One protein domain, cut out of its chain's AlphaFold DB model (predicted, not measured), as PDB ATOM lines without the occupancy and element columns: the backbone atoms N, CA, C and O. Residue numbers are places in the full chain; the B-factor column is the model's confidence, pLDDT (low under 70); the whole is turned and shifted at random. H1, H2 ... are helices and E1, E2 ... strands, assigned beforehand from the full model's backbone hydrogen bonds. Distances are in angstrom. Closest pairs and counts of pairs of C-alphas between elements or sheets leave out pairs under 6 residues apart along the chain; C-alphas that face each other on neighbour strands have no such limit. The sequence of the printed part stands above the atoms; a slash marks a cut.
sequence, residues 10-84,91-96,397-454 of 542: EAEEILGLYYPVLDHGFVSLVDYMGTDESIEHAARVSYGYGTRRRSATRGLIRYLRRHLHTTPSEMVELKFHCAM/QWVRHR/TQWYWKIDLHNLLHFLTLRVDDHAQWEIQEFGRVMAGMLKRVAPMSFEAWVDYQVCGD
ATOM      1  N   GLU A  10      43.411  -2.455 -17.215       93.50
ATOM      2  CA  GLU A  10      42.191  -3.198 -16.904       93.50
ATOM      3  C   GLU A  10      42.445  -4.708 -16.724       93.50
ATOM      4  O   GLU A  10      41.718  -5.383 -15.997       93.50
ATOM      5  N   ALA A  11      43.462  -5.268 -17.388       94.50
ATOM      6  CA  ALA A  11      43.862  -6.663 -17.199       94.50
ATOM      7  C   ALA A  11      44.675  -6.856 -15.911       94.50
ATOM      8  O   ALA A  11      44.513  -7.873 -15.238       94.50
ATOM      9  N   GLU A  12      45.512  -5.878 -15.543       94.50
ATOM     10  CA  GLU A  12      46.285  -5.907 -14.295       94.50
ATOM     11  C   GLU A  12      45.375  -5.883 -13.058       94.50
ATOM     12  O   GLU A  12      45.679  -6.547 -12.071       94.50
ATOM     13  N   GLU A  13      44.229  -5.196 -13.121       93.94
ATOM     14  CA  GLU A  13      43.230  -5.162 -12.037       93.94
ATOM     15  C   GLU A  13      42.655  -6.542 -11.689       93.94
ATOM     16  O   GLU A  13      42.204  -6.760 -10.567       93.94
ATOM     17  N   ILE A  14      42.650  -7.475 -12.645       94.88
ATOM     18  CA  ILE A  14      42.032  -8.796 -12.484       94.88
ATOM     19  C   ILE A  14      43.040  -9.942 -12.404       94.88
ATOM     20  O   ILE A  14      42.646 -11.098 -12.222       94.88
ATOM     21  N   LEU A  15      44.326  -9.641 -12.581       93.31
ATOM     22  CA  LEU A  15      45.382 -10.635 -12.676       93.31
ATOM     23  C   LEU A  15      45.543 -11.377 -11.342       93.31
ATOM     24  O   LEU A  15      45.720 -10.772 -10.289       93.31
ATOM     25  N   GLY A  16      45.475 -12.707 -11.385       88.44
ATOM     26  CA  GLY A  16      45.546 -13.562 -10.201       88.44
ATOM     27  C   GLY A  16      44.270 -13.603  -9.350       88.44
ATOM     28  O   GLY A  16      44.244 -14.331  -8.358       88.44
ATOM     29  N   LEU A  17      43.208 -12.885  -9.735       93.50
ATOM     30  CA  LEU A  17      41.897 -12.981  -9.091       93.50
ATOM     31  C   LEU A  17      41.100 -14.165  -9.650       93.50
ATOM     32  O   LEU A  17      41.254 -14.545 -10.815       93.50
ATOM     33  N   TYR A  18      40.250 -14.760  -8.814       95.38
ATOM     34  CA  TYR A  18      39.465 -15.946  -9.152       95.38
ATOM     35  C   TYR A  18      37.994 -15.573  -9.287       95.38
ATOM     36  O   TYR A  18      37.359 -15.195  -8.308       95.38
ATOM     37  N   TYR A  19      37.443 -15.686 -10.492       96.62
ATOM     38  CA  TYR A  19      36.041 -15.381 -10.763       96.62
ATOM     39  C   TYR A  19      35.214 -16.664 -10.682       96.62
ATOM     40  O   TYR A  19      35.519 -17.603 -11.426       96.62
ATOM     41  N   PRO A  20      34.203 -16.734  -9.799       95.81
ATOM     42  CA  PRO A  20      33.399 -17.934  -9.611       95.81
ATOM     43  C   PRO A  20      32.552 -18.233 -10.849       95.81
ATOM     44  O   PRO A  20      32.043 -17.329 -11.511       95.81
ATOM     45  N   VAL A  21      32.404 -19.521 -11.150       95.50
ATOM     46  CA  VAL A  21      31.608 -20.052 -12.261       95.50
ATOM     47  C   VAL A  21      30.881 -21.301 -11.775       95.50
ATOM     48  O   VAL A  21      31.521 -22.215 -11.260       95.50
ATOM     49  N   LEU A  22      29.563 -21.376 -11.990       95.31
ATOM     50  CA  LEU A  22      28.697 -22.401 -11.384       95.31
ATOM     51  C   LEU A  22      28.736 -22.328  -9.840       95.31
ATOM     52  O   LEU A  22      28.900 -21.242  -9.288       95.31
ATOM     53  N   ASP A  23      28.555 -23.456  -9.152       93.19
ATOM     54  CA  ASP A  23      28.507 -23.557  -7.687       93.19
ATOM     55  C   ASP A  23      29.904 -23.572  -7.038       93.19
ATOM     56  O   ASP A  23      30.135 -22.836  -6.083       93.19
ATOM     57  N   HIS A  24      30.847 -24.347  -7.585       93.75
ATOM     58  CA  HIS A  24      32.209 -24.498  -7.032       93.75
ATOM     59  C   HIS A  24      33.338 -24.172  -8.021       93.75
ATOM     60  O   HIS A  24      34.525 -24.294  -7.707       93.75
ATOM     61  N   GLY A  25      32.994 -23.820  -9.259       95.00
ATOM     62  CA  GLY A  25      33.976 -23.581 -10.309       95.00
ATOM     63  C   GLY A  25      34.551 -22.179 -10.280       95.00
ATOM     64  O   GLY A  25      34.042 -21.273  -9.619       95.00
ATOM     65  N   PHE A  26      35.614 -21.989 -11.049       96.31
ATOM     66  CA  PHE A  26      36.187 -20.669 -11.264       96.31
ATOM     67  C   PHE A  26      36.992 -20.596 -12.556       96.31
ATOM     68  O   PHE A  26      37.455 -21.609 -13.092       96.31
ATOM     69  N   VAL A  27      37.242 -19.364 -12.991       97.06
ATOM     70  CA  VAL A  27      38.301 -19.010 -13.937       97.06
ATOM     71  C   VAL A  27      39.152 -17.910 -13.316       97.06
ATOM     72  O   VAL A  27      38.631 -16.925 -12.801       97.06
ATOM     73  N   SER A  28      40.468 -18.056 -13.395       96.06
ATOM     74  CA  SER A  28      41.438 -17.027 -13.030       96.06
ATOM     75  C   SER A  28      42.364 -16.747 -14.206       96.06
ATOM     76  O   SER A  28      42.884 -17.684 -14.818       96.06
ATOM     77  N   LEU A  29      42.583 -15.466 -14.518       96.44
ATOM     78  CA  LEU A  29      43.650 -15.042 -15.419       96.44
ATOM     79  C   LEU A  29      44.955 -15.036 -14.621       96.44
ATOM     80  O   LEU A  29      45.173 -14.167 -13.785       96.44
ATOM     81  N   VAL A  30      45.812 -16.023 -14.860       91.62
ATOM     82  CA  VAL A  30      47.060 -16.204 -14.106       91.62
ATOM     83  C   VAL A  30      48.180 -15.358 -14.688       91.62
ATOM     84  O   VAL A  30      49.020 -14.850 -13.954       91.62
ATOM     85  N   ASP A  31      48.244 -15.287 -16.015       90.19
ATOM     86  CA  ASP A  31      49.253 -14.517 -16.735       90.19
ATOM     87  C   ASP A  31      48.745 -14.194 -18.141       90.19
ATOM     88  O   ASP A  31      47.904 -14.916 -18.691       90.19
ATOM     89  N   TYR A  32      49.290 -13.149 -18.749       95.25
ATOM     90  CA  TYR A  32      49.095 -12.858 -20.162       95.25
ATOM     91  C   TYR A  32      50.354 -12.226 -20.753       95.25
ATOM     92  O   TYR A  32      51.161 -11.596 -20.070       95.25
ATOM     93  N   MET A  33      50.542 -12.416 -22.053       89.44
ATOM     94  CA  MET A  33      51.638 -11.824 -22.803       89.44
ATOM     95  C   MET A  33      51.073 -11.100 -24.012       89.44
ATOM     96  O   MET A  33      50.455 -11.725 -24.866       89.44
ATOM     97  N   GLY A  34      51.361  -9.806 -24.114       90.06
ATOM     98  CA  GLY A  34      50.960  -8.982 -25.248       90.06
ATOM     99  C   GLY A  34      49.569  -8.368 -25.099       90.06
ATOM    100  O   GLY A  34      48.781  -8.726 -24.232       90.06
ATOM    101  N   THR A  35      49.301  -7.398 -25.964       93.25
ATOM    102  CA  THR A  35      48.066  -6.602 -26.024       93.25
ATOM    103  C   THR A  35      47.664  -6.406 -27.489       93.25
ATOM    104  O   THR A  35      48.370  -6.853 -28.398       93.25
ATOM    105  N   ASP A  36      46.577  -5.681 -27.758       93.88
ATOM    106  CA  ASP A  36      46.206  -5.271 -29.122       93.88
ATOM    107  C   ASP A  36      47.354  -4.568 -29.879       93.88
ATOM    108  O   ASP A  36      47.532  -4.763 -31.084       93.88
ATOM    109  N   GLU A  37      48.198  -3.806 -29.178       89.94
ATOM    110  CA  GLU A  37      49.377  -3.164 -29.772       89.94
ATOM    111  C   GLU A  37      50.405  -4.203 -30.238       89.94
ATOM    112  O   GLU A  37      51.039  -4.035 -31.277       89.94
ATOM    113  N   SER A  38      50.530  -5.330 -29.529       89.31
ATOM    114  CA  SER A  38      51.428  -6.426 -29.921       89.31
ATOM    115  C   SER A  38      51.011  -7.062 -31.252       89.31
ATOM    116  O   SER A  38      51.872  -7.400 -32.066       89.31
ATOM    117  N   ILE A  39      49.702  -7.152 -31.509       89.25
ATOM    118  CA  ILE A  39      49.131  -7.626 -32.779       89.25
ATOM    119  C   ILE A  39      49.479  -6.653 -33.905       89.25
ATOM    120  O   ILE A  39      49.945  -7.066 -34.968       89.25
ATOM    121  N   GLU A  40      49.288  -5.352 -33.676       87.19
ATOM    122  CA  GLU A  40      49.657  -4.327 -34.652       87.19
ATOM    123  C   GLU A  40      51.155  -4.359 -34.959       87.19
ATOM    124  O   GLU A  40      51.540  -4.366 -36.132       87.19
ATOM    125  N   HIS A  41      52.003  -4.403 -33.931       82.88
ATOM    126  CA  HIS A  41      53.449  -4.471 -34.101       82.88
ATOM    127  C   HIS A  41      53.854  -5.694 -34.919       82.88
ATOM    128  O   HIS A  41      54.660  -5.556 -35.836       82.88
ATOM    129  N   ALA A  42      53.266  -6.858 -34.638       82.25
ATOM    130  CA  ALA A  42      53.522  -8.086 -35.378       82.25
ATOM    131  C   ALA A  42      53.082  -7.997 -36.846       82.25
ATOM    132  O   ALA A  42      53.844  -8.368 -37.737       82.25
ATOM    133  N   ALA A  43      51.892  -7.456 -37.112       80.25
ATOM    134  CA  ALA A  43      51.382  -7.276 -38.470       80.25
ATOM    135  C   ALA A  43      52.199  -6.259 -39.283       80.25
ATOM    136  O   ALA A  43      52.289  -6.362 -40.505       80.25
ATOM    137  N   ARG A  44      52.793  -5.265 -38.614       76.06
ATOM    138  CA  ARG A  44      53.549  -4.176 -39.243       76.06
ATOM    139  C   ARG A  44      55.064  -4.345 -39.172       76.06
ATOM    140  O   ARG A  44      55.753  -3.392 -39.511       76.06
ATOM    141  N   VAL A  45      55.617  -5.510 -38.811       62.72
ATOM    142  CA  VAL A  45      57.085  -5.745 -38.817       62.72
ATOM    143  C   VAL A  45      57.733  -5.379 -40.171       62.72
ATOM    144  O   VAL A  45      58.913  -5.048 -40.225       62.72
ATOM    145  N   SER A  46      56.950  -5.329 -41.253       44.62
ATOM    146  CA  SER A  46      57.354  -4.856 -42.584       44.62
ATOM    147  C   SER A  46      57.547  -3.329 -42.728       44.62
ATOM    148  O   SER A  46      58.175  -2.897 -43.689       44.62
ATOM    149  N   TYR A  47      57.030  -2.496 -41.816       45.28
ATOM    150  CA  TYR A  47      57.059  -1.028 -41.884       45.28
ATOM    151  C   TYR A  47      57.433  -0.445 -40.511       45.28
ATOM    152  O   TYR A  47      56.655  -0.533 -39.565       45.28
ATOM    153  N   GLY A  48      58.627   0.147 -40.411       45.81
ATOM    154  CA  GLY A  48      59.326   0.488 -39.165       45.81
ATOM    155  C   GLY A  48      58.554   1.191 -38.028       45.81
ATOM    156  O   GLY A  48      57.436   1.706 -38.163       45.81
ATOM    157  N   TYR A  49      59.223   1.204 -36.872       42.34
ATOM    158  CA  TYR A  49      58.742   1.708 -35.581       42.34
ATOM    159  C   TYR A  49      58.336   3.194 -35.642       42.34
ATOM    160  O   TYR A  49      59.063   4.017 -36.192       42.34
ATOM    161  N   GLY A  50      57.193   3.554 -35.050       52.22
ATOM    162  CA  GLY A  50      56.757   4.945 -34.898       52.22
ATOM    163  C   GLY A  50      55.574   5.073 -33.935       52.22
ATOM    164  O   GLY A  50      54.752   4.164 -33.851       52.22
ATOM    165  N   THR A  51      55.484   6.193 -33.212       44.84
ATOM    166  CA  THR A  51      54.377   6.538 -32.303       44.84
ATOM    167  C   THR A  51      53.113   6.852 -33.104       44.84
ATOM    168  O   THR A  51      53.116   7.734 -33.965       44.84
ATOM    169  N   ARG A  52      52.018   6.110 -32.880       60.31
ATOM    170  CA  ARG A  52      50.788   6.227 -33.688       60.31
ATOM    171  C   ARG A  52      49.519   6.253 -32.834       60.31
ATOM    172  O   ARG A  52      49.517   5.867 -31.673       60.31
ATOM    173  N   ARG A  53      48.440   6.786 -33.423       59.78
ATOM    174  CA  ARG A  53      47.139   6.995 -32.764       59.78
ATOM    175  C   ARG A  53      46.367   5.673 -32.643       59.78
ATOM    176  O   ARG A  53      46.245   4.963 -33.637       59.78
ATOM    177  N   ARG A  54      45.729   5.427 -31.488       59.84
ATOM    178  CA  ARG A  54      44.884   4.240 -31.200       59.84
ATOM    179  C   ARG A  54      43.806   3.936 -32.256       59.84
ATOM    180  O   ARG A  54      43.467   2.777 -32.476       59.84
ATOM    181  N   SER A  55      43.270   4.950 -32.944       62.59
ATOM    182  CA  SER A  55      42.276   4.750 -34.012       62.59
ATOM    183  C   SER A  55      42.828   3.972 -35.215       62.59
ATOM    184  O   SER A  55      42.087   3.219 -35.849       62.59
ATOM    185  N   ALA A  56      44.128   4.098 -35.503       77.94
ATOM    186  CA  ALA A  56      44.795   3.346 -36.561       77.94
ATOM    187  C   ALA A  56      44.995   1.868 -36.179       77.94
ATOM    188  O   ALA A  56      44.842   0.995 -37.036       77.94
ATOM    189  N   THR A  57      45.266   1.589 -34.899       83.94
ATOM    190  CA  THR A  57      45.380   0.238 -34.324       83.94
ATOM    191  C   THR A  57      44.060  -0.517 -34.446       83.94
ATOM    192  O   THR A  57      44.010  -1.589 -35.050       83.94
ATOM    193  N   ARG A  58      42.954   0.093 -33.988       91.56
ATOM    194  CA  ARG A  58      41.607  -0.493 -34.090       91.56
ATOM    195  C   ARG A  58      41.232  -0.805 -35.540       91.56
ATOM    196  O   ARG A  58      40.745  -1.894 -35.834       91.56
ATOM    197  N   GLY A  59      41.470   0.136 -36.458       90.44
ATOM    198  CA  GLY A  59      41.197  -0.060 -37.885       90.44
ATOM    199  C   GLY A  59      41.970  -1.240 -38.484       90.44
ATOM    200  O   GLY A  59      41.389  -2.045 -39.215       90.44
ATOM    201  N   LEU A  60      43.252  -1.385 -38.128       89.25
ATOM    202  CA  LEU A  60      44.088  -2.496 -38.579       89.25
ATOM    203  C   LEU A  60      43.610  -3.841 -38.022       89.25
ATOM    204  O   LEU A  60      43.450  -4.780 -38.794       89.25
ATOM    205  N   ILE A  61      43.346  -3.947 -36.718       91.19
ATOM    206  CA  ILE A  61      42.891  -5.201 -36.092       91.19
ATOM    207  C   ILE A  61      41.597  -5.692 -36.744       91.19
ATOM    208  O   ILE A  61      41.479  -6.862 -37.118       91.19
ATOM    209  N   ARG A  62      40.650  -4.778 -36.985       93.62
ATOM    210  CA  ARG A  62      39.409  -5.085 -37.710       93.62
ATOM    211  C   ARG A  62      39.668  -5.532 -39.146       93.62
ATOM    212  O   ARG A  62      38.994  -6.436 -39.637       93.62
ATOM    213  N   TYR A  63      40.623  -4.913 -39.840       87.81
ATOM    214  CA  TYR A  63      41.034  -5.348 -41.175       87.81
ATOM    215  C   TYR A  63      41.599  -6.774 -41.152       87.81
ATOM    216  O   TYR A  63      41.128  -7.609 -41.923       87.81
ATOM    217  N   LEU A  64      42.541  -7.066 -40.246       83.75
ATOM    218  CA  LEU A  64      43.173  -8.381 -40.116       83.75
ATOM    219  C   LEU A  64      42.135  -9.473 -39.847       83.75
ATOM    220  O   LEU A  64      42.133 -10.499 -40.526       83.75
ATOM    221  N   ARG A  65      41.198  -9.229 -38.921       84.94
ATOM    222  CA  ARG A  65      40.153 -10.199 -38.572       84.94
ATOM    223  C   ARG A  65      39.205 -10.491 -39.735       84.94
ATOM    224  O   ARG A  65      38.942 -11.658 -40.009       84.94
ATOM    225  N   ARG A  66      38.738  -9.462 -40.454       83.31
ATOM    226  CA  ARG A  66      37.852  -9.641 -41.624       83.31
ATOM    227  C   ARG A  66      38.500 -10.445 -42.750       83.31
ATOM    228  O   ARG A  66      37.804 -11.194 -43.425       83.31
ATOM    229  N   HIS A  67      39.811 -10.303 -42.933       77.12
ATOM    230  CA  HIS A  67      40.565 -10.998 -43.979       77.12
ATOM    231  C   HIS A  67      41.216 -12.298 -43.491       77.12
ATOM    232  O   HIS A  67      42.030 -12.873 -44.206       77.12
ATOM    233  N   LEU A  68      40.861 -12.769 -42.287       75.00
ATOM    234  CA  LEU A  68      41.390 -14.002 -41.696       75.00
ATOM    235  C   LEU A  68      42.931 -14.025 -41.616       75.00
ATOM    236  O   LEU A  68      43.549 -15.084 -41.663       75.00
ATOM    237  N   HIS A  69      43.560 -12.860 -41.441       75.12
ATOM    238  CA  HIS A  69      44.980 -12.761 -41.110       75.12
ATOM    239  C   HIS A  69      45.159 -13.020 -39.612       75.12
ATOM    240  O   HIS A  69      45.141 -12.098 -38.793       75.12
ATOM    241  N   THR A  70      45.269 -14.294 -39.247       73.56
ATOM    242  CA  THR A  70      45.200 -14.760 -37.854       73.56
ATOM    243  C   THR A  70      46.544 -14.742 -37.133       73.56
ATOM    244  O   THR A  70      46.570 -14.465 -35.938       73.56
ATOM    245  N   THR A  71      47.657 -14.934 -37.846       68.06
ATOM    246  CA  THR A  71      49.012 -15.040 -37.273       68.06
ATOM    247  C   THR A  71      49.408 -13.875 -36.356       68.06
ATOM    248  O   THR A  71      49.989 -14.125 -35.303       68.06
ATOM    249  N   PRO A  72      49.077 -12.597 -36.649       78.00
ATOM    250  CA  PRO A  72      49.369 -11.511 -35.713       78.00
ATOM    251  C   PRO A  72      48.651 -11.647 -34.363       78.00
ATOM    252  O   PRO A  72      49.183 -11.200 -33.351       78.00
ATOM    253  N   SER A  73      47.464 -12.268 -34.327       80.00
ATOM    254  CA  SER A  73      46.736 -12.518 -33.075       80.00
ATOM    255  C   SER A  73      47.437 -13.572 -32.212       80.00
ATOM    256  O   SER A  73      47.360 -13.486 -30.996       80.00
ATOM    257  N   GLU A  74      48.180 -14.516 -32.794       76.94
ATOM    258  CA  GLU A  74      48.904 -15.560 -32.041       76.94
ATOM    259  C   GLU A  74      50.024 -15.001 -31.144       76.94
ATOM    260  O   GLU A  74      50.548 -15.695 -30.280       76.94
ATOM    261  N   MET A  75      50.393 -13.730 -31.328       78.81
ATOM    262  CA  MET A  75      51.402 -13.043 -30.516       78.81
ATOM    263  C   MET A  75      50.883 -12.624 -29.137       78.81
ATOM    264  O   MET A  75      51.681 -12.190 -28.305       78.81
ATOM    265  N   VAL A  76      49.569 -12.719 -28.915       88.00
ATOM    266  CA  VAL A  76      48.945 -12.508 -27.610       88.00
ATOM    267  C   VAL A  76      48.655 -13.872 -26.992       88.00
ATOM    268  O   VAL A  76      47.924 -14.665 -27.578       88.00
ATOM    269  N   GLU A  77      49.208 -14.147 -25.814       88.00
ATOM    270  CA  GLU A  77      48.974 -15.386 -25.062       88.00
ATOM    271  C   GLU A  77      48.248 -15.100 -23.749       88.00
ATOM    272  O   GLU A  77      48.523 -14.106 -23.080       88.00
ATOM    273  N   LEU A  78      47.348 -16.000 -23.356       92.31
ATOM    274  CA  LEU A  78      46.654 -15.975 -22.076       92.31
ATOM    275  C   LEU A  78      46.869 -17.306 -21.356       92.31
ATOM    276  O   LEU A  78      46.868 -18.382 -21.964       92.31
ATOM    277  N   LYS A  79      47.051 -17.239 -20.041       87.31
ATOM    278  CA  LYS A  79      47.183 -18.393 -19.158       87.31
ATOM    279  C   LYS A  79      46.102 -18.321 -18.094       87.31
ATOM    280  O   LYS A  79      46.069 -17.396 -17.288       87.31
ATOM    281  N   PHE A  80      45.266 -19.343 -18.064       91.69
ATOM    282  CA  PHE A  80      44.166 -19.479 -17.128       91.69
ATOM    283  C   PHE A  80      44.442 -20.577 -16.104       91.69
ATOM    284  O   PHE A  80      45.090 -21.579 -16.415       91.69
ATOM    285  N   HIS A  81      43.895 -20.412 -14.907       90.12
ATOM    286  CA  HIS A  81      43.681 -21.481 -13.937       90.12
ATOM    287  C   HIS A  81      42.175 -21.655 -13.783       90.12
ATOM    288  O   HIS A  81      41.461 -20.677 -13.569       90.12
ATOM    289  N   CYS A  82      41.678 -22.871 -13.978       92.56
ATOM    290  CA  CYS A  82      40.243 -23.130 -14.007       92.56
ATOM    291  C   CYS A  82      39.901 -24.338 -13.143       92.56
ATOM    292  O   CYS A  82      40.609 -25.344 -13.216       92.56
ATOM    293  N   ALA A  83      38.780 -24.265 -12.428       93.38
ATOM    294  CA  ALA A  83      38.125 -25.416 -11.816       93.38
ATOM    295  C   ALA A  83      36.751 -25.617 -12.444       93.38
ATOM    296  O   ALA A  83      35.950 -24.686 -12.508       93.38
ATOM    297  N   MET A  84      36.474 -26.832 -12.910       94.88
ATOM    298  CA  MET A  84      35.228 -27.159 -13.602       94.88
ATOM    299  C   MET A  84      34.836 -28.626 -13.411       94.88
ATOM    300  O   MET A  84      35.699 -29.459 -13.131       94.88
ATOM    301  N   GLN A  91      34.625 -31.535 -22.722       74.62
ATOM    302  CA  GLN A  91      34.261 -30.754 -23.912       74.62
ATOM    303  C   GLN A  91      35.363 -29.769 -24.280       74.62
ATOM    304  O   GLN A  91      35.678 -29.598 -25.457       74.62
ATOM    305  N   TRP A  92      35.981 -29.181 -23.264       80.12
ATOM    306  CA  TRP A  92      37.026 -28.183 -23.391       80.12
ATOM    307  C   TRP A  92      38.338 -28.753 -23.949       80.12
ATOM    308  O   TRP A  92      38.897 -28.180 -24.882       80.12
ATOM    309  N   VAL A  93      38.775 -29.936 -23.496       67.69
ATOM    310  CA  VAL A  93      40.017 -30.613 -23.951       67.69
ATOM    311  C   VAL A  93      40.034 -30.920 -25.459       67.69
ATOM    312  O   VAL A  93      41.086 -31.196 -26.039       67.69
ATOM    313  N   ARG A  94      38.884 -30.834 -26.140       58.75
ATOM    314  CA  ARG A  94      38.803 -30.992 -27.602       58.75
ATOM    315  C   ARG A  94      39.432 -29.823 -28.369       58.75
ATOM    316  O   ARG A  94      39.724 -29.985 -29.547       58.75
ATOM    317  N   HIS A  95      39.654 -28.673 -27.728       53.69
ATOM    318  CA  HIS A  95      40.276 -27.496 -28.338       53.69
ATOM    319  C   HIS A  95      41.777 -27.485 -28.054       53.69
ATOM    320  O   HIS A  95      42.234 -26.859 -27.097       53.69
ATOM    321  N   ARG A  96      42.548 -28.197 -28.883       54.09
ATOM    322  CA  ARG A  96      44.017 -28.147 -28.829       54.09
ATOM    323  C   ARG A  96      44.562 -27.282 -29.958       54.09
ATOM    324  O   ARG A  96      44.154 -27.415 -31.110       54.09
ATOM    325  N   THR A 397      37.345 -30.890 -11.334       87.69
ATOM    326  CA  THR A 397      38.771 -31.017 -11.642       87.69
ATOM    327  C   THR A 397      39.351 -29.627 -11.878       87.69
ATOM    328  O   THR A 397      38.611 -28.674 -12.135       87.69
ATOM    329  N   GLN A 398      40.673 -29.506 -11.793       84.69
ATOM    330  CA  GLN A 398      41.382 -28.243 -11.980       84.69
ATOM    331  C   GLN A 398      42.444 -28.375 -13.066       84.69
ATOM    332  O   GLN A 398      43.021 -29.447 -13.258       84.69
ATOM    333  N   TRP A 399      42.747 -27.288 -13.769       81.88
ATOM    334  CA  TRP A 399      43.902 -27.253 -14.663       81.88
ATOM    335  C   TRP A 399      44.460 -25.862 -14.885       81.88
ATOM    336  O   TRP A 399      43.769 -24.851 -14.749       81.88
ATOM    337  N   TYR A 400      45.708 -25.837 -15.342       75.75
ATOM    338  CA  TYR A 400      46.265 -24.673 -16.011       75.75
ATOM    339  C   TYR A 400      46.109 -24.831 -17.519       75.75
ATOM    340  O   TYR A 400      46.531 -25.833 -18.103       75.75
ATOM    341  N   TRP A 401      45.550 -23.810 -18.161       82.69
ATOM    342  CA  TRP A 401      45.344 -23.781 -19.601       82.69
ATOM    343  C   TRP A 401      45.997 -22.546 -20.206       82.69
ATOM    344  O   TRP A 401      45.653 -21.420 -19.858       82.69
ATOM    345  N   LYS A 402      46.963 -22.756 -21.100       81.25
ATOM    346  CA  LYS A 402      47.639 -21.684 -21.834       81.25
ATOM    347  C   LYS A 402      47.223 -21.737 -23.296       81.25
ATOM    348  O   LYS A 402      47.288 -22.812 -23.892       81.25
ATOM    349  N   ILE A 403      46.840 -20.599 -23.857       81.88
ATOM    350  CA  ILE A 403      46.316 -20.496 -25.216       81.88
ATOM    351  C   ILE A 403      46.641 -19.127 -25.823       81.88
ATOM    352  O   ILE A 403      46.637 -18.118 -25.121       81.88
ATOM    353  N   ASP A 404      46.931 -19.082 -27.121       86.56
ATOM    354  CA  ASP A 404      47.052 -17.824 -27.858       86.56
ATOM    355  C   ASP A 404      45.677 -17.234 -28.213       86.56
ATOM    356  O   ASP A 404      44.654 -17.920 -28.244       86.56
ATOM    357  N   LEU A 405      45.638 -15.942 -28.518       89.38
ATOM    358  CA  LEU A 405      44.400 -15.212 -28.753       89.38
ATOM    359  C   LEU A 405      43.638 -15.695 -29.994       89.38
ATOM    360  O   LEU A 405      42.407 -15.669 -29.989       89.38
ATOM    361  N   HIS A 406      44.310 -16.148 -31.059       84.62
ATOM    362  CA  HIS A 406      43.601 -16.670 -32.231       84.62
ATOM    363  C   HIS A 406      42.775 -17.902 -31.851       84.62
ATOM    364  O   HIS A 406      41.567 -17.956 -32.123       84.62
ATOM    365  N   ASN A 407      43.410 -18.852 -31.174       79.38
ATOM    366  CA  ASN A 407      42.763 -20.079 -30.750       79.38
ATOM    367  C   ASN A 407      41.772 -19.861 -29.600       79.38
ATOM    368  O   ASN A 407      40.730 -20.516 -29.575       79.38
ATOM    369  N   LEU A 408      42.033 -18.918 -28.688       89.31
ATOM    370  CA  LEU A 408      41.075 -18.538 -27.650       89.31
ATOM    371  C   LEU A 408      39.792 -17.995 -28.277       89.31
ATOM    372  O   LEU A 408      38.703 -18.407 -27.904       89.31
ATOM    373  N   LEU A 409      39.904 -17.122 -29.278       88.62
ATOM    374  CA  LEU A 409      38.745 -16.579 -29.987       88.62
ATOM    375  C   LEU A 409      37.962 -17.673 -30.720       88.62
ATOM    376  O   LEU A 409      36.732 -17.644 -30.738       88.62
ATOM    377  N   HIS A 410      38.646 -18.666 -31.289       84.31
ATOM    378  CA  HIS A 410      37.985 -19.842 -31.852       84.31
ATOM    379  C   HIS A 410      37.249 -20.668 -30.784       84.31
ATOM    380  O   HIS A 410      36.080 -21.005 -30.978       84.31
ATOM    381  N   PHE A 411      37.897 -20.952 -29.648       88.00
ATOM    382  CA  PHE A 411      37.272 -21.616 -28.504       88.00
ATOM    383  C   PHE A 411      36.026 -20.859 -28.040       88.00
ATOM    384  O   PHE A 411      34.947 -21.442 -27.999       88.00
ATOM    385  N   LEU A 412      36.150 -19.557 -27.774       94.31
ATOM    386  CA  LEU A 412      35.050 -18.720 -27.311       94.31
ATOM    387  C   LEU A 412      33.898 -18.724 -28.311       94.31
ATOM    388  O   LEU A 412      32.770 -18.949 -27.903       94.31
ATOM    389  N   THR A 413      34.171 -18.599 -29.613       89.75
ATOM    390  CA  THR A 413      33.129 -18.657 -30.660       89.75
ATOM    391  C   THR A 413      32.301 -19.941 -30.579       89.75
ATOM    392  O   THR A 413      31.098 -19.905 -30.778       89.75
ATOM    393  N   LEU A 414      32.929 -21.080 -30.273       86.94
ATOM    394  CA  LEU A 414      32.241 -22.369 -30.161       86.94
ATOM    395  C   LEU A 414      31.589 -22.602 -28.795       86.94
ATOM    396  O   LEU A 414      30.770 -23.511 -28.670       86.94
ATOM    397  N   ARG A 415      32.008 -21.866 -27.761       90.12
ATOM    398  CA  ARG A 415      31.599 -22.108 -26.372       90.12
ATOM    399  C   ARG A 415      30.649 -21.078 -25.809       90.12
ATOM    400  O   ARG A 415      29.930 -21.445 -24.901       90.12
ATOM    401  N   VAL A 416      30.593 -19.870 -26.358       91.81
ATOM    402  CA  VAL A 416      29.560 -18.874 -26.022       91.81
ATOM    403  C   VAL A 416      28.338 -18.968 -26.941       91.81
ATOM    404  O   VAL A 416      27.401 -18.200 -26.771       91.81
ATOM    405  N   ASP A 417      28.370 -19.875 -27.921       87.25
ATOM    406  CA  ASP A 417      27.251 -20.153 -28.821       87.25
ATOM    407  C   ASP A 417      26.104 -20.845 -28.072       87.25
ATOM    408  O   ASP A 417      26.339 -21.748 -27.264       87.25
ATOM    409  N   ASP A 418      24.866 -20.468 -28.391       83.81
ATOM    410  CA  ASP A 418      23.659 -20.965 -27.720       83.81
ATOM    411  C   ASP A 418      23.459 -22.486 -27.869       83.81
ATOM    412  O   ASP A 418      22.786 -23.108 -27.046       83.81
ATOM    413  N   HIS A 419      24.058 -23.121 -28.884       82.00
ATOM    414  CA  HIS A 419      24.013 -24.576 -29.061       82.00
ATOM    415  C   HIS A 419      25.005 -25.322 -28.161       82.00
ATOM    416  O   HIS A 419      24.903 -26.547 -28.029       82.00
ATOM    417  N   ALA A 420      25.994 -24.635 -27.581       85.69
ATOM    418  CA  ALA A 420      26.902 -25.245 -26.622       85.69
ATOM    419  C   ALA A 420      26.161 -25.560 -25.317       85.69
ATOM    420  O   ALA A 420      25.150 -24.949 -24.987       85.69
ATOM    421  N   GLN A 421      26.669 -26.513 -24.541       88.69
ATOM    422  CA  GLN A 421      26.096 -26.790 -23.229       88.69
ATOM    423  C   GLN A 421      26.222 -25.554 -22.318       88.69
ATOM    424  O   GLN A 421      27.300 -24.972 -22.226       88.69
ATOM    425  N   TRP A 422      25.144 -25.176 -21.627       92.06
ATOM    426  CA  TRP A 422      25.095 -23.948 -20.824       92.06
ATOM    427  C   TRP A 422      26.254 -23.828 -19.831       92.06
ATOM    428  O   TRP A 422      26.878 -22.779 -19.742       92.06
ATOM    429  N   GLU A 423      26.632 -24.919 -19.160       95.12
ATOM    430  CA  GLU A 423      27.712 -24.873 -18.176       95.12
ATOM    431  C   GLU A 423      29.045 -24.427 -18.797       95.12
ATOM    432  O   GLU A 423      29.739 -23.619 -18.193       95.12
ATOM    433  N   ILE A 424      29.397 -24.876 -20.016       94.12
ATOM    434  CA  ILE A 424      30.619 -24.402 -20.695       94.12
ATOM    435  C   ILE A 424      30.457 -22.986 -21.269       94.12
ATOM    436  O   ILE A 424      31.461 -22.285 -21.414       94.12
ATOM    437  N   GLN A 425      29.224 -22.545 -21.545       94.50
ATOM    438  CA  GLN A 425      28.954 -21.153 -21.918       94.50
ATOM    439  C   GLN A 425      29.308 -20.199 -20.782       94.50
ATOM    440  O   GLN A 425      29.959 -19.192 -21.047       94.50
ATOM    441  N   GLU A 426      28.980 -20.527 -19.531       95.31
ATOM    442  CA  GLU A 426      29.317 -19.677 -18.379       95.31
ATOM    443  C   GLU A 426      30.836 -19.503 -18.219       95.31
ATOM    444  O   GLU A 426      31.323 -18.384 -18.042       95.31
ATOM    445  N   PHE A 427      31.614 -20.580 -18.396       96.44
ATOM    446  CA  PHE A 427      33.080 -20.484 -18.455       96.44
ATOM    447  C   PHE A 427      33.547 -19.603 -19.620       96.44
ATOM    448  O   PHE A 427      34.422 -18.752 -19.449       96.44
ATOM    449  N   GLY A 428      32.947 -19.781 -20.800       96.00
ATOM    450  CA  GLY A 428      33.220 -18.966 -21.980       96.00
ATOM    451  C   GLY A 428      32.930 -17.480 -21.756       96.00
ATOM    452  O   GLY A 428      33.735 -16.647 -22.163       96.00
ATOM    453  N   ARG A 429      31.836 -17.131 -21.070       96.12
ATOM    454  CA  ARG A 429      31.452 -15.741 -20.781       96.12
ATOM    455  C   ARG A 429      32.458 -15.053 -19.868       96.12
ATOM    456  O   ARG A 429      32.924 -13.966 -20.202       96.12
ATOM    457  N   VAL A 430      32.866 -15.713 -18.785       97.19
ATOM    458  CA  VAL A 430      33.899 -15.181 -17.884       97.19
ATOM    459  C   VAL A 430      35.229 -15.009 -18.620       97.19
ATOM    460  O   VAL A 430      35.864 -13.960 -18.524       97.19
ATOM    461  N   MET A 431      35.633 -15.983 -19.440       97.44
ATOM    462  CA  MET A 431      36.851 -15.868 -20.248       97.44
ATOM    463  C   MET A 431      36.790 -14.760 -21.299       97.44
ATOM    464  O   MET A 431      37.778 -14.056 -21.501       97.44
ATOM    465  N   ALA A 432      35.644 -14.581 -21.953       97.56
ATOM    466  CA  ALA A 432      35.398 -13.479 -22.872       97.56
ATOM    467  C   ALA A 432      35.489 -12.122 -22.155       97.56
ATOM    468  O   ALA A 432      36.096 -11.195 -22.687       97.56
ATOM    469  N   GLY A 433      34.985 -12.021 -20.925       97.38
ATOM    470  CA  GLY A 433      35.138 -10.834 -20.088       97.38
ATOM    471  C   GLY A 433      36.585 -10.545 -19.680       97.38
ATOM    472  O   GLY A 433      37.020  -9.395 -19.716       97.38
ATOM    473  N   MET A 434      37.377 -11.579 -19.377       97.88
ATOM    474  CA  MET A 434      38.823 -11.426 -19.152       97.88
ATOM    475  C   MET A 434      39.529 -10.953 -20.424       97.88
ATOM    476  O   MET A 434      40.330 -10.021 -20.393       97.88
ATOM    477  N   LEU A 435      39.186 -11.551 -21.566       97.56
ATOM    478  CA  LEU A 435      39.713 -11.163 -22.866       97.56
ATOM    479  C   LEU A 435      39.378  -9.704 -23.215       97.56
ATOM    480  O   LEU A 435      40.247  -8.994 -23.718       97.56
ATOM    481  N   LYS A 436      38.155  -9.242 -22.926       97.44
ATOM    482  CA  LYS A 436      37.733  -7.846 -23.121       97.44
ATOM    483  C   LYS A 436      38.673  -6.866 -22.419       97.44
ATOM    484  O   LYS A 436      38.906  -5.783 -22.947       97.44
ATOM    485  N   ARG A 437      39.240  -7.254 -21.271       96.81
ATOM    486  CA  ARG A 437      40.226  -6.448 -20.537       96.81
ATOM    487  C   ARG A 437      41.657  -6.610 -21.048       96.81
ATOM    488  O   ARG A 437      42.405  -5.647 -21.014       96.81
ATOM    489  N   VAL A 438      42.041  -7.781 -21.560       96.81
ATOM    490  CA  VAL A 438      43.394  -8.014 -22.114       96.81
ATOM    491  C   VAL A 438      43.580  -7.355 -23.486       96.81
ATOM    492  O   VAL A 438      44.577  -6.669 -23.715       96.81
ATOM    493  N   ALA A 439      42.631  -7.560 -24.402       96.75
ATOM    494  CA  ALA A 439      42.699  -7.130 -25.799       96.75
ATOM    495  C   ALA A 439      41.335  -6.572 -26.272       96.75
ATOM    496  O   ALA A 439      40.628  -7.229 -27.050       96.75
ATOM    497  N   PRO A 440      40.922  -5.380 -25.792       96.44
ATOM    498  CA  PRO A 440      39.594  -4.810 -26.034       96.44
ATOM    499  C   PRO A 440      39.246  -4.607 -27.515       96.44
ATOM    500  O   PRO A 440      38.097  -4.814 -27.905       96.44
ATOM    501  N   MET A 441      40.205  -4.228 -28.364       96.12
ATOM    502  CA  MET A 441      39.953  -4.008 -29.795       96.12
ATOM    503  C   MET A 441      39.758  -5.336 -30.532       96.12
ATOM    504  O   MET A 441      38.915  -5.441 -31.428       96.12
ATOM    505  N   SER A 442      40.525  -6.361 -30.159       96.06
ATOM    506  CA  SER A 442      40.360  -7.719 -30.680       96.06
ATOM    507  C   SER A 442      39.055  -8.354 -30.209       96.06
ATOM    508  O   SER A 442      38.380  -9.003 -31.010       96.06
ATOM    509  N   PHE A 443      38.675  -8.129 -28.949       97.19
ATOM    510  CA  PHE A 443      37.385  -8.535 -28.399       97.19
ATOM    511  C   PHE A 443      36.227  -7.892 -29.166       97.19
ATOM    512  O   PHE A 443      35.348  -8.597 -29.652       97.19
ATOM    513  N   GLU A 444      36.259  -6.570 -29.354       95.75
ATOM    514  CA  GLU A 444      35.243  -5.841 -30.117       95.75
ATOM    515  C   GLU A 444      35.108  -6.393 -31.545       95.75
ATOM    516  O   GLU A 444      34.007  -6.675 -32.015       95.75
ATOM    517  N   ALA A 445      36.232  -6.612 -32.236       95.06
ATOM    518  CA  ALA A 445      36.222  -7.195 -33.575       95.06
ATOM    519  C   ALA A 445      35.669  -8.635 -33.588       95.06
ATOM    520  O   ALA A 445      34.998  -9.025 -34.540       95.06
ATOM    521  N   TRP A 446      35.948  -9.441 -32.563       95.19
ATOM    522  CA  TRP A 446      35.379 -10.784 -32.432       95.19
ATOM    523  C   TRP A 446      33.863 -10.751 -32.225       95.19
ATOM    524  O   TRP A 446      33.148 -11.484 -32.913       95.19
ATOM    525  N   VAL A 447      33.366  -9.873 -31.350       94.75
ATOM    526  CA  VAL A 447      31.923  -9.712 -31.127       94.75
ATOM    527  C   VAL A 447      31.227  -9.317 -32.427       94.75
ATOM    528  O   VAL A 447      30.275  -9.982 -32.832       94.75
ATOM    529  N   ASP A 448      31.746  -8.310 -33.129       92.62
ATOM    530  CA  ASP A 448      31.141  -7.798 -34.362       92.62
ATOM    531  C   ASP A 448      31.123  -8.825 -35.502       92.62
ATOM    532  O   ASP A 448      30.148  -8.912 -36.245       92.62
ATOM    533  N   TYR A 449      32.214  -9.576 -35.683       89.69
ATOM    534  CA  TYR A 449      32.405 -10.397 -36.884       89.69
ATOM    535  C   TYR A 449      32.126 -11.887 -36.690       89.69
ATOM    536  O   TYR A 449      31.970 -12.590 -37.686       89.69
ATOM    537  N   GLN A 450      32.105 -12.387 -35.452       88.69
ATOM    538  CA  GLN A 450      31.978 -13.822 -35.173       88.69
ATOM    539  C   GLN A 450      30.837 -14.156 -34.214       88.69
ATOM    540  O   GLN A 450      30.185 -15.169 -34.430       88.69
ATOM    541  N   VAL A 451      30.574 -13.337 -33.188       90.62
ATOM    542  CA  VAL A 451      29.458 -13.586 -32.249       90.62
ATOM    543  C   VAL A 451      28.144 -13.067 -32.827       90.62
ATOM    544  O   VAL A 451      27.156 -13.788 -32.928       90.62
ATOM    545  N   CYS A 452      28.140 -11.801 -33.241       90.50
ATOM    546  CA  CYS A 452      26.982 -11.139 -33.839       90.50
ATOM    547  C   CYS A 452      27.018 -11.151 -35.373       90.50
ATOM    548  O   CYS A 452      26.078 -10.676 -36.008       90.50
ATOM    549  N   GLY A 453      28.099 -11.668 -35.962       87.25
ATOM    550  CA  GLY A 453      28.272 -11.805 -37.404       87.25
ATOM    551  C   GLY A 453      27.908 -13.201 -37.894       87.25
ATOM    552  O   GLY A 453      27.992 -14.176 -37.151       87.25
ATOM    553  N   ASP A 454      27.536 -13.305 -39.169       86.31
ATOM    554  CA  ASP A 454      27.269 -14.589 -39.808       86.31
ATOM    555  C   ASP A 454      27.725 -14.614 -41.265       86.31
ATOM    556  O   ASP A 454      27.884 -13.573 -41.909       86.31
TER     557      ASP A 454
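What this domain is: This is residues 10 to 84, 91 to 96 and 397 to 454 of the 542 residues of the protein "FAD-dependent thymidylate synthase" of Gammaproteobacteria bacterium (UniProt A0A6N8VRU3). A twisted sheet of four strands has the helices H4 and H5 on one face, with H5 over the strand E2; H6 folds back from the end of H5 on the side away from the sheet. H1, H2 and H3 gather past one end of the sheet, where H2 packs on H6. The printed part has 139 residues, with six named helices and four named strands in the order E1 E2 H1 H2 H3 E3 E4 H4 H5 H6; the sheet's order is E1 - E2 - E3 - E4, all antiparallel, and the class is mixed, helices and strands. The whole is compact, with a radius of gyration of the C-alphas of 15.2 A and spans of 49 by 33 by 24 A.

Where its parts are: E1, residues 18 to 21, begins at C-alpha 18 (39.465, -15.946, -9.152) and is 9.4 A long. E2, residues 25 to 33, spans 24.6 A. H1 is residues 36 to 43, H2 residues 54 to 66 with 18.7 A, and H3 residues 71 to 75. E3, residues 77 to 84, spans 21.4 A, and E4, residues 397 to 404, spans 22.5 A. H4 is residues 405 to 415, H5 residues 422 to 438 with 24.3 A, and H6 residues 440 to 451, ending at C-alpha 451 (29.458, -13.586, -32.249).

How they stand to each other: E1 and E2 form a hairpin, with N 19 and O 27 2.9 A apart. Between the antiparallel neighbour strands E2 and E3, N 28 and O 81 are within hydrogen-bond range at 2.8 A; between the antiparallel neighbour strands E3 and E4, N 80 and O 401 are within hydrogen-bond range at 2.8 A. H5 is on the sheet at a height over the sheet of 8.6 A; the closest C-alphas of E2 and H5 are those of Val 27 and Val 430, 7.0 A. H4, H5 and H6 form an up and down bundle, each helix running against the one before. H4 and H5 touch at Arg 415 and Gln 425, C-alphas 5.3 A apart, at a shallow tilt of 29 degrees, opposite ways. H6 touches H2 at Ala 445 and Arg 62, C-alphas 5.6 A apart. H1 touches H3 at Ile 39 and Pro 72, C-alphas 4.9 A apart. Every O i to N i+4 pair is within hydrogen-bond range in H1, H2, H4 and H6; H5 has 12 of 13, and H3 has 0 of 1 but 2 of 2 O i to N i+3 pairs.

The domain as a whole: The C-alphas farthest apart, those of Asp 23 and Gly 48, are 50.2 A apart. Residues 85 to 90 and 97 to 396 are not printed; the C-alpha gaps are 11.0 A and 18.2 A. Of the links printed whole, none is long. The mean pLDDT of the printed part is 85.7; residues 45 to 55, 71 and 93 to 96 are under 70.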